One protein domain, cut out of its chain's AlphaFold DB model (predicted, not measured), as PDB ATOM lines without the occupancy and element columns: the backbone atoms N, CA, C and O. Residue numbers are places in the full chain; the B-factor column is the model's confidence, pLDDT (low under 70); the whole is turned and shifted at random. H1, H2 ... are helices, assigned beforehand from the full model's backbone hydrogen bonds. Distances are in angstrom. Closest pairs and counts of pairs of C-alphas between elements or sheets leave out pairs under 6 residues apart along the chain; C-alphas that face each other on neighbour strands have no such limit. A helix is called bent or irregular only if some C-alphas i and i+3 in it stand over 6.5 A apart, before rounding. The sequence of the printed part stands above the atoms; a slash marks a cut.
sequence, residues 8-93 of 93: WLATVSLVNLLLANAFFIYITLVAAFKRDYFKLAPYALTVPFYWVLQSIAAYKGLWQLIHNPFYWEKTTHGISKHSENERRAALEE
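AT A GLANCE: This is residues 8 to 93 of the 93 residues of a protein of Xanthomonas perforans (UniProt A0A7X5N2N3). This is an open, flat zigzag of helices with no common core: the short arm H2a of the bent helix H2 folds back along the last part of the long helix H1, residues 25 to 33, and at the bend the long arm H2b turns off and sticks out sideways from H1, with residues 49 to 60 standing free. From the far end of H2b a long link with no named element, residues 68 to 80, leads away to a short helix, H3, which touches no other helix. The printed part has 86 residues with three named helices, in the order H1, H2, H3, and no named strand; the class is all helix. The whole is extended, with a radius of gyration of the C-alphas of 20.1 A, and spans 69 by 43 by 15 A.

HOW THE PARTS SIT: Begin with H1, residues 8 to 33; its residues 8 to 20 stand free. Next comes H2, residues 38 to 67, by its hydrogen bonds assigned as one helix but bent: C-alphas 45 and 48 are 7.2 A apart, and its arms are H2a, residues 38 to 45, and H2b, residues 48 to 67. H2a is itself irregular, with C-alphas 39 and 42 at 7.1 A. Look at Leu 29 and Ala 44, whose C-alphas, 5.3 A apart, are the closest where H1 and H2a touch; H1 does so with residues 25 to 33 alone. The two form a helical hairpin, running opposite ways at a shallow tilt of 18 degrees. At the bend, H2a and H2b stand about perpendicular, only just, at 72 degrees. H1 and H2b are only just apart, their closest C-alphas at 8.1 A. H3, residues 81 to 92, is apart from H1, H2a and H2b. Every O i to N i+4 pair is within hydrogen-bond range in H1 and H3, and 15 of 16 are in H2b; H2a has 0 of 4, but 4 of 5 O i to N i+3 pairs within range.

IN THESE COORDINATES: Find C-alpha 8 at (159.613, 108.784, 166.237); from there H1 runs 36.9 A to C-alpha 33. H2a covers 13.4 A from Phe 38 to Leu 45. Pick up H2b at C-alpha 48, (173.677, 87.399, 170.642), and go 29.3 A to His 67. H3 runs 16.7 A from Lys 81 to C-alpha 92 at (193.216, 47.954, 163.817).

THE WHOLE: The C-alphas of Trp 8 and Glu 93, the two farthest apart, are 70.1 A from each other. The printed part has no cut. The link from H1 to H2 is tight, with 4 residues; that from H2 to H3 is long, with 13. The mean pLDDT of the printed part is 92.7, and residue 93, the chain's last, is under 70.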
ATOM      1  N   TRP A   8     159.932 109.687 167.348       94.94
ATOM      2  CA  TRP A   8     159.613 108.784 166.237       94.94
ATOM      3  C   TRP A   8     160.847 108.004 165.758       94.94
ATOM      4  O   TRP A   8     160.746 106.812 165.470       94.94
ATOM      5  N   LEU A   9     162.017 108.653 165.715       95.06
ATOM      6  CA  LEU A   9     163.272 108.031 165.297       95.06
ATOM      7  C   LEU A   9     163.734 107.018 166.341       95.06
ATOM      8  O   LEU A   9     164.222 105.948 165.979       95.06
ATOM      9  N   ALA A  10     163.532 107.317 167.625       92.88
ATOM     10  CA  ALA A  10     163.777 106.368 168.702       92.88
ATOM     11  C   ALA A  10     162.897 105.119 168.566       92.88
ATOM     12  O   ALA A  10     163.411 104.003 168.638       92.88
ATOM     13  N   THR A  11     161.602 105.289 168.283       94.75
ATOM     14  CA  THR A  11     160.675 104.170 168.066       94.75
ATOM     15  C   THR A  11     161.084 103.324 166.864       94.75
ATOM     16  O   THR A  11     161.189 102.107 166.987       94.75
ATOM     17  N   VAL A  12     161.380 103.949 165.719       96.75
ATOM     18  CA  VAL A  12     161.850 103.235 164.519       96.75
ATOM     19  C   VAL A  12     163.156 102.495 164.801       96.75
ATOM     20  O   VAL A  12     163.295 101.335 164.421       96.75
ATOM     21  N   SER A  13     164.093 103.126 165.511       95.94
ATOM     22  CA  SER A  13     165.379 102.514 165.862       95.94
ATOM     23  C   SER A  13     165.201 101.303 166.776       95.94
ATOM     24  O   SER A  13     165.831 100.274 166.545       95.94
ATOM     25  N   LEU A  14     164.323 101.394 167.779       96.00
ATOM     26  CA  LEU A  14     164.011 100.288 168.684       96.00
ATOM     27  C   LEU A  14     163.330  99.133 167.943       96.00
ATOM     28  O   LEU A  14     163.724  97.982 168.106       96.00
ATOM     29  N   VAL A  15     162.339  99.436 167.103       97.69
ATOM     30  CA  VAL A  15     161.651  98.430 166.283       97.69
ATOM     31  C   VAL A  15     162.642  97.735 165.356       97.69
ATOM     32  O   VAL A  15     162.665  96.509 165.302       97.69
ATOM     33  N   ASN A  16     163.503  98.498 164.680       97.56
ATOM     34  CA  ASN A  16     164.541  97.947 163.819       97.56
ATOM     35  C   ASN A  16     165.516  97.063 164.605       97.56
ATOM     36  O   ASN A  16     165.811  95.951 164.176       97.56
ATOM     37  N   LEU A  17     165.971  97.524 165.775       95.81
ATOM     38  CA  LEU A  17     166.852  96.751 166.645       95.81
ATOM     39  C   LEU A  17     166.206  95.411 167.014       95.81
ATOM     40  O   LEU A  17     166.834  94.372 166.850       95.81
ATOM     41  N   LEU A  18     164.957  95.403 167.469       97.06
ATOM     42  CA  LEU A  18     164.301  94.168 167.894       97.06
ATOM     43  C   LEU A  18     163.994  93.241 166.710       97.06
ATOM     44  O   LEU A  18     164.347  92.063 166.758       97.06
ATOM     45  N   LEU A  19     163.387  93.759 165.639       98.00
ATOM     46  CA  LEU A  19     162.968  92.949 164.492       98.00
ATOM     47  C   LEU A  19     164.154  92.374 163.721       98.00
ATOM     48  O   LEU A  19     164.151  91.184 163.414       98.00
ATOM     49  N   ALA A  20     165.179  93.179 163.430       96.50
ATOM     50  CA  ALA A  20     166.331  92.708 162.669       96.50
ATOM     51  C   ALA A  20     167.125  91.649 163.448       96.50
ATOM     52  O   ALA A  20     167.500  90.620 162.885       96.50
ATOM     53  N   ASN A  21     167.334  91.849 164.754       96.25
ATOM     54  CA  ASN A  21     168.043  90.870 165.581       96.25
ATOM     55  C   ASN A  21     167.221  89.588 165.780       96.25
ATOM     56  O   ASN A  21     167.770  88.490 165.672       96.25
ATOM     57  N   ALA A  22     165.906  89.699 165.995       96.81
ATOM     58  CA  ALA A  22     165.022  88.534 166.054       96.81
ATOM     59  C   ALA A  22     165.022  87.757 164.727       96.81
ATOM     60  O   ALA A  22     165.090  86.529 164.733       96.81
ATOM     61  N   PHE A  23     165.025  88.461 163.593       97.31
ATOM     62  CA  PHE A  23     165.139  87.849 162.272       97.31
ATOM     63  C   PHE A  23     166.469  87.102 162.098       97.31
ATOM     64  O   PHE A  23     166.470  85.973 161.613       97.31
ATOM     65  N   PHE A  24     167.589  87.664 162.563       95.69
ATOM     66  CA  PHE A  24     168.894  86.990 162.534       95.69
ATOM     67  C   PHE A  24     168.935  85.701 163.372       95.69
ATOM     68  O   PHE A  24     169.494  84.680 162.954       95.69
ATOM     69  N   ILE A  25     168.317  85.720 164.553       96.56
ATOM     70  CA  ILE A  25     168.164  84.520 165.385       96.56
ATOM     71  C   ILE A  25     167.286  83.494 164.653       96.56
ATOM     72  O   ILE A  25     167.640  82.317 164.569       96.56
ATOM     73  N   TYR A  26     166.180  83.943 164.056       96.88
ATOM     74  CA  TYR A  26     165.256  83.089 163.315       96.88
ATOM     75  C   TYR A  26     165.910  82.408 162.106       96.88
ATOM     76  O   TYR A  26     165.764  81.200 161.943       96.88
ATOM     77  N   ILE A  27     166.687  83.118 161.282       96.56
ATOM     78  CA  ILE A  27     167.377  82.479 160.146       96.56
ATOM     79  C   ILE A  27     168.406  81.443 160.616       96.56
ATOM     80  O   ILE A  27     168.575  80.413 159.964       96.56
ATOM     81  N   THR A  28     169.050  81.670 161.766       95.38
ATOM     82  CA  THR A  28     169.985  80.705 162.361       95.38
ATOM     83  C   THR A  28     169.248  79.445 162.811       95.38
ATOM     84  O   THR A  28     169.712  78.330 162.570       95.38
ATOM     85  N   LEU A  29     168.056  79.613 163.390       96.38
ATOM     86  CA  LEU A  29     167.157  78.513 163.723       96.38
ATOM     87  C   LEU A  29     166.769  77.728 162.459       96.38
ATOM     88  O   LEU A  29     166.979  76.519 162.395       96.38
ATOM     89  N   VAL A  30     166.277  78.413 161.422       96.38
ATOM     90  CA  VAL A  30     165.875  77.793 160.147       96.38
ATOM     91  C   VAL A  30     167.035  77.037 159.495       96.38
ATOM     92  O   VAL A  30     166.831  75.947 158.962       96.38
ATOM     93  N   ALA A  31     168.262  77.557 159.573       94.81
ATOM     94  CA  ALA A  31     169.444  76.881 159.047       94.81
ATOM     95  C   ALA A  31     169.714  75.530 159.737       94.81
ATOM     96  O   ALA A  31     170.099  74.574 159.062       94.81
ATOM     97  N   ALA A  32     169.484  75.430 161.053       94.50
ATOM     98  CA  ALA A  32     169.592  74.169 161.787       94.50
ATOM     99  C   ALA A  32     168.468  73.191 161.406       94.50
ATOM    100  O   ALA A  32     168.736  72.015 161.164       94.50
ATOM    101  N   PHE A  33     167.230  73.682 161.284       94.19
ATOM    102  CA  PHE A  33     166.076  72.874 160.873       94.19
ATOM    103  C   PHE A  33     166.221  72.320 159.451       94.19
ATOM    104  O   PHE A  33     165.961  71.145 159.229       94.19
ATOM    105  N   LYS A  34     166.701  73.126 158.495       95.69
ATOM    106  CA  LYS A  34     166.907  72.698 157.099       95.69
ATOM    107  C   LYS A  34     167.962  71.588 156.950       95.69
ATOM    108  O   LYS A  34     168.030  70.952 155.905       95.69
ATOM    109  N   ARG A  35     168.810  71.385 157.962       95.56
ATOM    110  CA  ARG A  35     169.859  70.350 158.000       95.56
ATOM    111  C   ARG A  35     169.496  69.164 158.899       95.56
ATOM    112  O   ARG A  35     170.377  68.377 159.223       95.56
ATOM    113  N   ASP A  36     168.247  69.088 159.360       94.94
ATOM    114  CA  ASP A  36     167.769  68.089 160.325       94.94
ATOM    115  C   ASP A  36     168.552  68.085 161.657       94.94
ATOM    116  O   ASP A  36     168.553  67.119 162.424       94.94
ATOM    117  N   TYR A  37     169.205  69.203 161.995       95.00
ATOM    118  CA  TYR A  37     169.982  69.373 163.226       95.00
ATOM    119  C   TYR A  37     169.120  69.914 164.369       95.00
ATOM    120  O   TYR A  37     169.457  70.900 165.026       95.00
ATOM    121  N   PHE A  38     168.005  69.240 164.652       93.00
ATOM    122  CA  PHE A  38     167.016  69.691 165.640       93.00
ATOM    123  C   PHE A  38     167.601  69.875 167.045       93.00
ATOM    124  O   PHE A  38     167.240  70.814 167.749       93.00
ATOM    125  N   LYS A  39     168.567  69.032 167.437       94.25
ATOM    126  CA  LYS A  39     169.264  69.146 168.731       94.25
ATOM    127  C   LYS A  39     170.074  70.440 168.863       94.25
ATOM    128  O   LYS A  39     170.301  70.898 169.978       94.25
ATOM    129  N   LEU A  40     170.522  71.010 167.743       93.25
ATOM    130  CA  LEU A  40     171.301  72.247 167.715       93.25
ATOM    131  C   LEU A  40     170.420  73.496 167.591       93.25
ATOM    132  O   LEU A  40     170.877  74.595 167.888       93.25
ATOM    133  N   ALA A  41     169.155  73.344 167.199       94.00
ATOM    134  CA  ALA A  41     168.257  74.464 166.951       94.00
ATOM    135  C   ALA A  41     168.069  75.410 168.163       94.00
ATOM    136  O   ALA A  41     168.138  76.624 167.963       94.00
ATOM    137  N   PRO A  42     167.937  74.931 169.422       94.25
ATOM    138  CA  PRO A  42     167.821  75.822 170.582       94.25
ATOM    139  C   PRO A  42     169.024  76.753 170.779       94.25
ATOM    140  O   PRO A  42     168.878  77.848 171.320       94.25
ATOM    141  N   TYR A  43     170.209  76.363 170.295       94.62
ATOM    142  CA  TYR A  43     171.410  77.192 170.388       94.62
ATOM    143  C   TYR A  43     171.369  78.413 169.461       94.62
ATOM    144  O   TYR A  43     172.186  79.309 169.620       94.62
ATOM    145  N   ALA A  44     170.389  78.542 168.560       95.06
ATOM    146  CA  ALA A  44     170.168  79.800 167.843       95.06
ATOM    147  C   ALA A  44     169.927  80.984 168.806       95.06
ATOM    148  O   ALA A  44     170.287  82.116 168.500       95.06
ATOM    149  N   LEU A  45     169.392  80.731 170.008       95.38
ATOM    150  CA  LEU A  45     169.205  81.763 171.034       95.38
ATOM    151  C   LEU A  45     170.523  82.292 171.619       95.38
ATOM    152  O   LEU A  45     170.524  83.359 172.229       95.38
ATOM    153  N   THR A  46     171.647  81.588 171.440       96.44
ATOM    154  CA  THR A  46     172.961  82.039 171.927       96.44
ATOM    155  C   THR A  46     173.694  82.940 170.930       96.44
ATOM    156  O   THR A  46     174.752  83.480 171.251       96.44
ATOM    157  N   VAL A  47     173.119  83.171 169.746       95.56
ATOM    158  CA  VAL A  47     173.677  84.034 168.696       95.56
ATOM    159  C   VAL A  47     174.037  85.450 169.192       95.56
ATOM    160  O   VAL A  47     175.116  85.923 168.834       95.56
ATOM    161  N   PRO A  48     173.264  86.112 170.080       95.06
ATOM    162  CA  PRO A  48     173.677  87.399 170.642       95.06
ATOM    163  C   PRO A  48     174.995  87.352 171.419       95.06
ATOM    164  O   PRO A  48     175.817  88.259 171.304       95.06
ATOM    165  N   PHE A  49     175.246  86.271 172.163       96.81
ATOM    166  CA  PHE A  49     176.533  86.070 172.833       96.81
ATOM    167  C   PHE A  49     177.650  85.818 171.818       96.81
ATOM    168  O   PHE A  49     178.766  86.310 171.986       96.81
ATOM    169  N   TYR A  50     177.347  85.101 170.736       95.56
ATOM    170  CA  TYR A  50     178.294  84.880 169.649       95.56
ATOM    171  C   TYR A  50     178.720  86.191 168.964       95.56
ATOM    172  O   TYR A  50     179.900  86.349 168.659       95.56
ATOM    173  N   TRP A  51     177.828  87.178 168.814       95.56
ATOM    174  CA  TRP A  51     178.194  88.505 168.286       95.56
ATOM    175  C   TRP A  51     179.209  89.243 169.164       95.56
ATOM    176  O   TRP A  51     180.104  89.918 168.648       95.56
ATOM    177  N   VAL A  52     179.117  89.096 170.488       97.44
ATOM    178  CA  VAL A  52     180.100  89.671 171.422       97.44
ATOM    179  C   VAL A  52     181.465  89.021 171.213       97.44
ATOM    180  O   VAL A  52     182.466  89.723 171.070       97.44
ATOM    181  N   LEU A  53     181.510  87.689 171.114       97.56
ATOM    182  CA  LEU A  53     182.747  86.962 170.813       97.56
ATOM    183  C   LEU A  53     183.332  87.382 169.460       97.56
ATOM    184  O   LEU A  53     184.540  87.587 169.349       97.56
ATOM    185  N   GLN A  54     182.482  87.570 168.451       96.94
ATOM    186  CA  GLN A  54     182.894  88.036 167.131       96.94
ATOM    187  C   GLN A  54     183.464  89.457 167.175       96.94
ATOM    188  O   GLN A  54     184.464  89.739 166.518       96.94
ATOM    189  N   SER A  55     182.886  90.332 168.000       97.75
ATOM    190  CA  SER A  55     183.389  91.690 168.223       97.75
ATOM    191  C   SER A  55     184.781  91.660 168.861       97.75
ATOM    192  O   SER A  55     185.698  92.318 168.374       97.75
ATOM    193  N   ILE A  56     184.978  90.835 169.896       97.94
ATOM    194  CA  ILE A  56     186.286  90.637 170.542       97.94
ATOM    195  C   ILE A  56     187.314  90.112 169.533       97.94
ATOM    196  O   ILE A  56     188.426  90.638 169.444       97.94
ATOM    197  N   ALA A  57     186.940  89.105 168.739       96.25
ATOM    198  CA  ALA A  57     187.803  88.541 167.708       96.25
ATOM    199  C   ALA A  57     188.184  89.580 166.640       96.25
ATOM    200  O   ALA A  57     189.339  89.614 166.219       96.25
ATOM    201  N   ALA A  58     187.260  90.463 166.247       96.81
ATOM    202  CA  ALA A  58     187.530  91.527 165.284       96.81
ATOM    203  C   ALA A  58     188.567  92.534 165.807       96.81
ATOM    204  O   ALA A  58     189.522  92.847 165.096       96.81
ATOM    205  N   TYR A  59     188.444  92.988 167.059       97.12
ATOM    206  CA  TYR A  59     189.444  93.877 167.667       97.12
ATOM    207  C   TYR A  59     190.807  93.200 167.815       97.12
ATOM    208  O   TYR A  59     191.838  93.815 167.539       97.12
ATOM    209  N   LYS A  60     190.824  91.920 168.200       95.50
ATOM    210  CA  LYS A  60     192.058  91.133 168.267       95.50
ATOM    211  C   LYS A  60     192.713  91.001 166.887       95.50
ATOM    212  O   LYS A  60     193.919  91.204 166.772       95.50
ATOM    213  N   GLY A  61     191.927  90.723 165.849       94.75
ATOM    214  CA  GLY A  61     192.401  90.653 164.468       94.75
ATOM    215  C   GLY A  61     192.952  91.990 163.972       94.75
ATOM    216  O   GLY A  61     194.023  92.024 163.376       94.75
ATOM    217  N   LEU A  62     192.285  93.105 164.290       96.00
ATOM    218  CA  LEU A  62     192.775  94.449 163.971       96.00
ATOM    219  C   LEU A  62     194.118  94.743 164.655       96.00
ATOM    220  O   LEU A  62     195.038  95.259 164.024       96.00
ATOM    221  N   TRP A  63     194.253  94.382 165.932       96.56
ATOM    222  CA  TRP A  63     195.513  94.521 166.659       96.56
ATOM    223  C   TRP A  63     196.639  93.695 166.025       96.56
ATOM    224  O   TRP A  63     197.750  94.200 165.841       96.56
ATOM    225  N   GLN A  64     196.347  92.439 165.672       96.62
ATOM    226  CA  GLN A  64     197.289  91.538 165.009       96.62
ATOM    227  C   GLN A  64     197.693  92.052 163.633       96.62
ATOM    228  O   GLN A  64     198.871  92.004 163.309       96.62
ATOM    229  N   LEU A  65     196.769  92.628 162.866       95.56
ATOM    230  CA  LEU A  65     197.071  93.199 161.558       95.56
ATOM    231  C   LEU A  65     198.141  94.303 161.634       95.56
ATOM    232  O   LEU A  65     198.962  94.419 160.731       95.56
ATOM    233  N   ILE A  66     198.156  95.089 162.714       97.31
ATOM    234  CA  ILE A  66     199.126  96.178 162.913       97.31
ATOM    235  C   ILE A  66     200.463  95.649 163.455       97.31
ATOM    236  O   ILE A  66     201.520  96.057 162.983       97.31
ATOM    237  N   HIS A  67     200.432  94.752 164.445       96.75
ATOM    238  CA  HIS A  67     201.641  94.327 165.167       96.75
ATOM    239  C   HIS A  67     202.312  93.083 164.577       96.75
ATOM    240  O   HIS A  67     203.513  92.889 164.749       96.75
ATOM    241  N   ASN A  68     201.547  92.215 163.919       94.81
ATOM    242  CA  ASN A  68     202.026  90.981 163.306       94.81
ATOM    243  C   ASN A  68     201.157  90.614 162.079       94.81
ATOM    244  O   ASN A  68     200.356  89.677 162.139       94.81
ATOM    245  N   PRO A  69     201.290  91.360 160.963       90.50
ATOM    246  CA  PRO A  69     200.361  91.332 159.824       90.50
ATOM    247  C   PRO A  69     200.216  89.970 159.134       90.50
ATOM    248  O   PRO A  69     199.226  89.732 158.449       90.50
ATOM    249  N   PHE A  70     201.190  89.074 159.309       93.69
ATOM    250  CA  PHE A  70     201.191  87.734 158.715       93.69
ATOM    251  C   PHE A  70     200.985  86.624 159.754       93.69
ATOM    252  O   PHE A  70     201.217  85.449 159.470       93.69
ATOM    253  N   TYR A  71     200.565  86.980 160.969       90.25
ATOM    254  CA  TYR A  71     200.249  86.007 162.001       90.25
ATOM    255  C   TYR A  71     198.910  85.345 161.743       90.25
ATOM    256  O   TYR A  71     197.897  86.004 161.521       90.25
ATOM    257  N   TRP A  72     198.906  84.024 161.843       87.75
ATOM    258  CA  TRP A  72     197.702  83.227 161.728       87.75
ATOM    259  C   TRP A  72     197.602  82.280 162.922       87.75
ATOM    260  O   TRP A  72     198.421  81.370 163.087       87.75
ATOM    261  N   GLU A  73     196.576  82.480 163.745       88.00
ATOM    262  CA  GLU A  73     196.281  81.615 164.883       88.00
ATOM    263  C   GLU A  73     195.625  80.318 164.412       88.00
ATOM    264  O   GLU A  73     194.408  80.217 164.263       88.00
ATOM    265  N   LYS A  74     196.452  79.300 164.165       85.69
ATOM    266  CA  LYS A  74     195.962  77.952 163.866       85.69
ATOM    267  C   LYS A  74     195.346  77.350 165.121       85.69
ATOM    268  O   LYS A  74     195.973  77.323 166.177       85.69
ATOM    269  N   THR A  75     194.152  76.792 164.983       86.75
ATOM    270  CA  THR A  75     193.597  75.885 165.985       86.75
ATOM    271  C   THR A  75     194.338  74.552 165.938       86.75
ATOM    272  O   THR A  75     194.652  74.058 164.855       86.75
ATOM    273  N   THR A  76     194.579  73.932 167.089       86.62
ATOM    274  CA  THR A  76     195.128  72.572 167.143       86.62
ATOM    275  C   THR A  76     194.089  71.574 166.629       86.62
ATOM    276  O   THR A  76     193.031  71.402 167.231       86.62
ATOM    277  N   HIS A  77     194.377  70.917 165.507       84.06
ATOM    278  CA  HIS A  77     193.514  69.882 164.930       84.06
ATOM    279  C   HIS A  77     193.761  68.511 165.583       84.06
ATOM    280  O   HIS A  77     194.792  68.288 166.210       84.06
ATOM    281  N   GLY A  78     192.811  67.581 165.431       81.31
ATOM    282  CA  GLY A  78     192.976  66.184 165.866       81.31
ATOM    283  C   GLY A  78     192.788  65.924 167.365       81.31
ATOM    284  O   GLY A  78     192.986  64.802 167.809       81.31
ATOM    285  N   ILE A  79     192.369  66.923 168.142       83.88
ATOM    286  CA  ILE A  79     192.105  66.789 169.588       83.88
ATOM    287  C   ILE A  79     190.688  66.290 169.915       83.88
ATOM    288  O   ILE A  79     190.301  66.221 171.080       83.88
ATOM    289  N   SER A  80     189.873  65.991 168.899       86.56
ATOM    290  CA  SER A  80     188.517  65.486 169.116       86.56
ATOM    291  C   SER A  80     188.548  63.983 169.401       86.56
ATOM    292  O   SER A  80     189.262  63.236 168.734       86.56
ATOM    293  N   LYS A  81     187.710  63.519 170.338       80.69
ATOM    294  CA  LYS A  81     187.529  62.078 170.609       80.69
ATOM    295  C   LYS A  81     187.108  61.291 169.359       80.69
ATOM    296  O   LYS A  81     187.375  60.103 169.254       80.69
ATOM    297  N   HIS A  82     186.445  61.955 168.411       82.62
ATOM    298  CA  HIS A  82     186.057  61.355 167.140       82.62
ATOM    299  C   HIS A  82     187.284  61.031 166.276       82.62
ATOM    300  O   HIS A  82     187.424  59.900 165.828       82.62
ATOM    301  N   SER A  83     188.218  61.978 166.155       81.06
ATOM    302  CA  SER A  83     189.466  61.805 165.399       81.06
ATOM    303  C   SER A  83     190.380  60.728 166.000       81.06
ATOM    304  O   SER A  83     191.071  60.024 165.270       81.06
ATOM    305  N   GLU A  84     190.386  60.578 167.328       82.75
ATOM    306  CA  GLU A  84     191.107  59.493 168.008       82.75
ATOM    307  C   GLU A  84     190.508  58.118 167.677       82.75
ATOM    308  O   GLU A  84     191.244  57.187 167.351       82.75
ATOM    309  N   ASN A  85     189.177  58.004 167.710       83.94
ATOM    310  CA  ASN A  85     188.479  56.762 167.384       83.94
ATOM    311  C   ASN A  85     188.681  56.352 165.918       83.94
ATOM    312  O   ASN A  85     188.946  55.183 165.658       83.94
ATOM    313  N   GLU A  86     188.607  57.297 164.977       84.38
ATOM    314  CA  GLU A  86     188.906  57.044 163.558       84.38
ATOM    315  C   GLU A  86     190.342  56.546 163.370       84.38
ATOM    316  O   GLU A  86     190.582  55.565 162.669       84.38
ATOM    317  N   ARG A  87     191.306  57.181 164.048       82.56
ATOM    318  CA  ARG A  87     192.713  56.780 163.988       82.56
ATOM    319  C   ARG A  87     192.944  55.393 164.585       82.56
ATOM    320  O   ARG A  87     193.741  54.644 164.037       82.56
ATOM    321  N   ARG A  88     192.281  55.046 165.694       85.50
ATOM    322  CA  ARG A  88     192.350  53.695 166.271       85.50
ATOM    323  C   ARG A  88     191.778  52.646 165.324       85.50
ATOM    324  O   ARG A  88     192.447  51.650 165.097       85.50
ATOM    325  N   ALA A  89     190.607  52.899 164.739       86.69
ATOM    326  CA  ALA A  89     189.994  51.984 163.779       86.69
ATOM    327  C   ALA A  89     190.906  51.727 162.565       86.69
ATOM    328  O   ALA A  89     191.096  50.582 162.186       86.69
ATOM    329  N   ALA A  90     191.549  52.767 162.024       85.94
ATOM    330  CA  ALA A  90     192.487  52.638 160.903       85.94
ATOM    331  C   ALA A  90     193.820  51.942 161.251       85.94
ATOM    332  O   ALA A  90     194.570  51.587 160.350       85.94
ATOM    333  N   LEU A  91     194.164  51.813 162.539       88.25
ATOM    334  CA  LEU A  91     195.345  51.072 163.006       88.25
ATOM    335  C   LEU A  91     195.020  49.612 163.361       88.25
ATOM    336  O   LEU A  91     195.941  48.817 163.536       88.25
ATOM    337  N   GLU A  92     193.736  49.299 163.551       87.19
ATOM    338  CA  GLU A  92     193.216  47.954 163.817       87.19
ATOM    339  C   GLU A  92     192.876  47.196 162.506       87.19
ATOM    340  O   GLU A  92     192.701  45.978 162.557       87.19
ATOM    341  N   GLU A  93     192.819  47.897 161.361       69.69
ATOM    342  CA  GLU A  93     192.759  47.366 159.976       69.69
ATOM    343  C   GLU A  93     194.145  46.963 159.439       69.69
ATOM    344  O   GLU A  93     194.232  45.896 158.785       69.69
TER     345      GLU A  93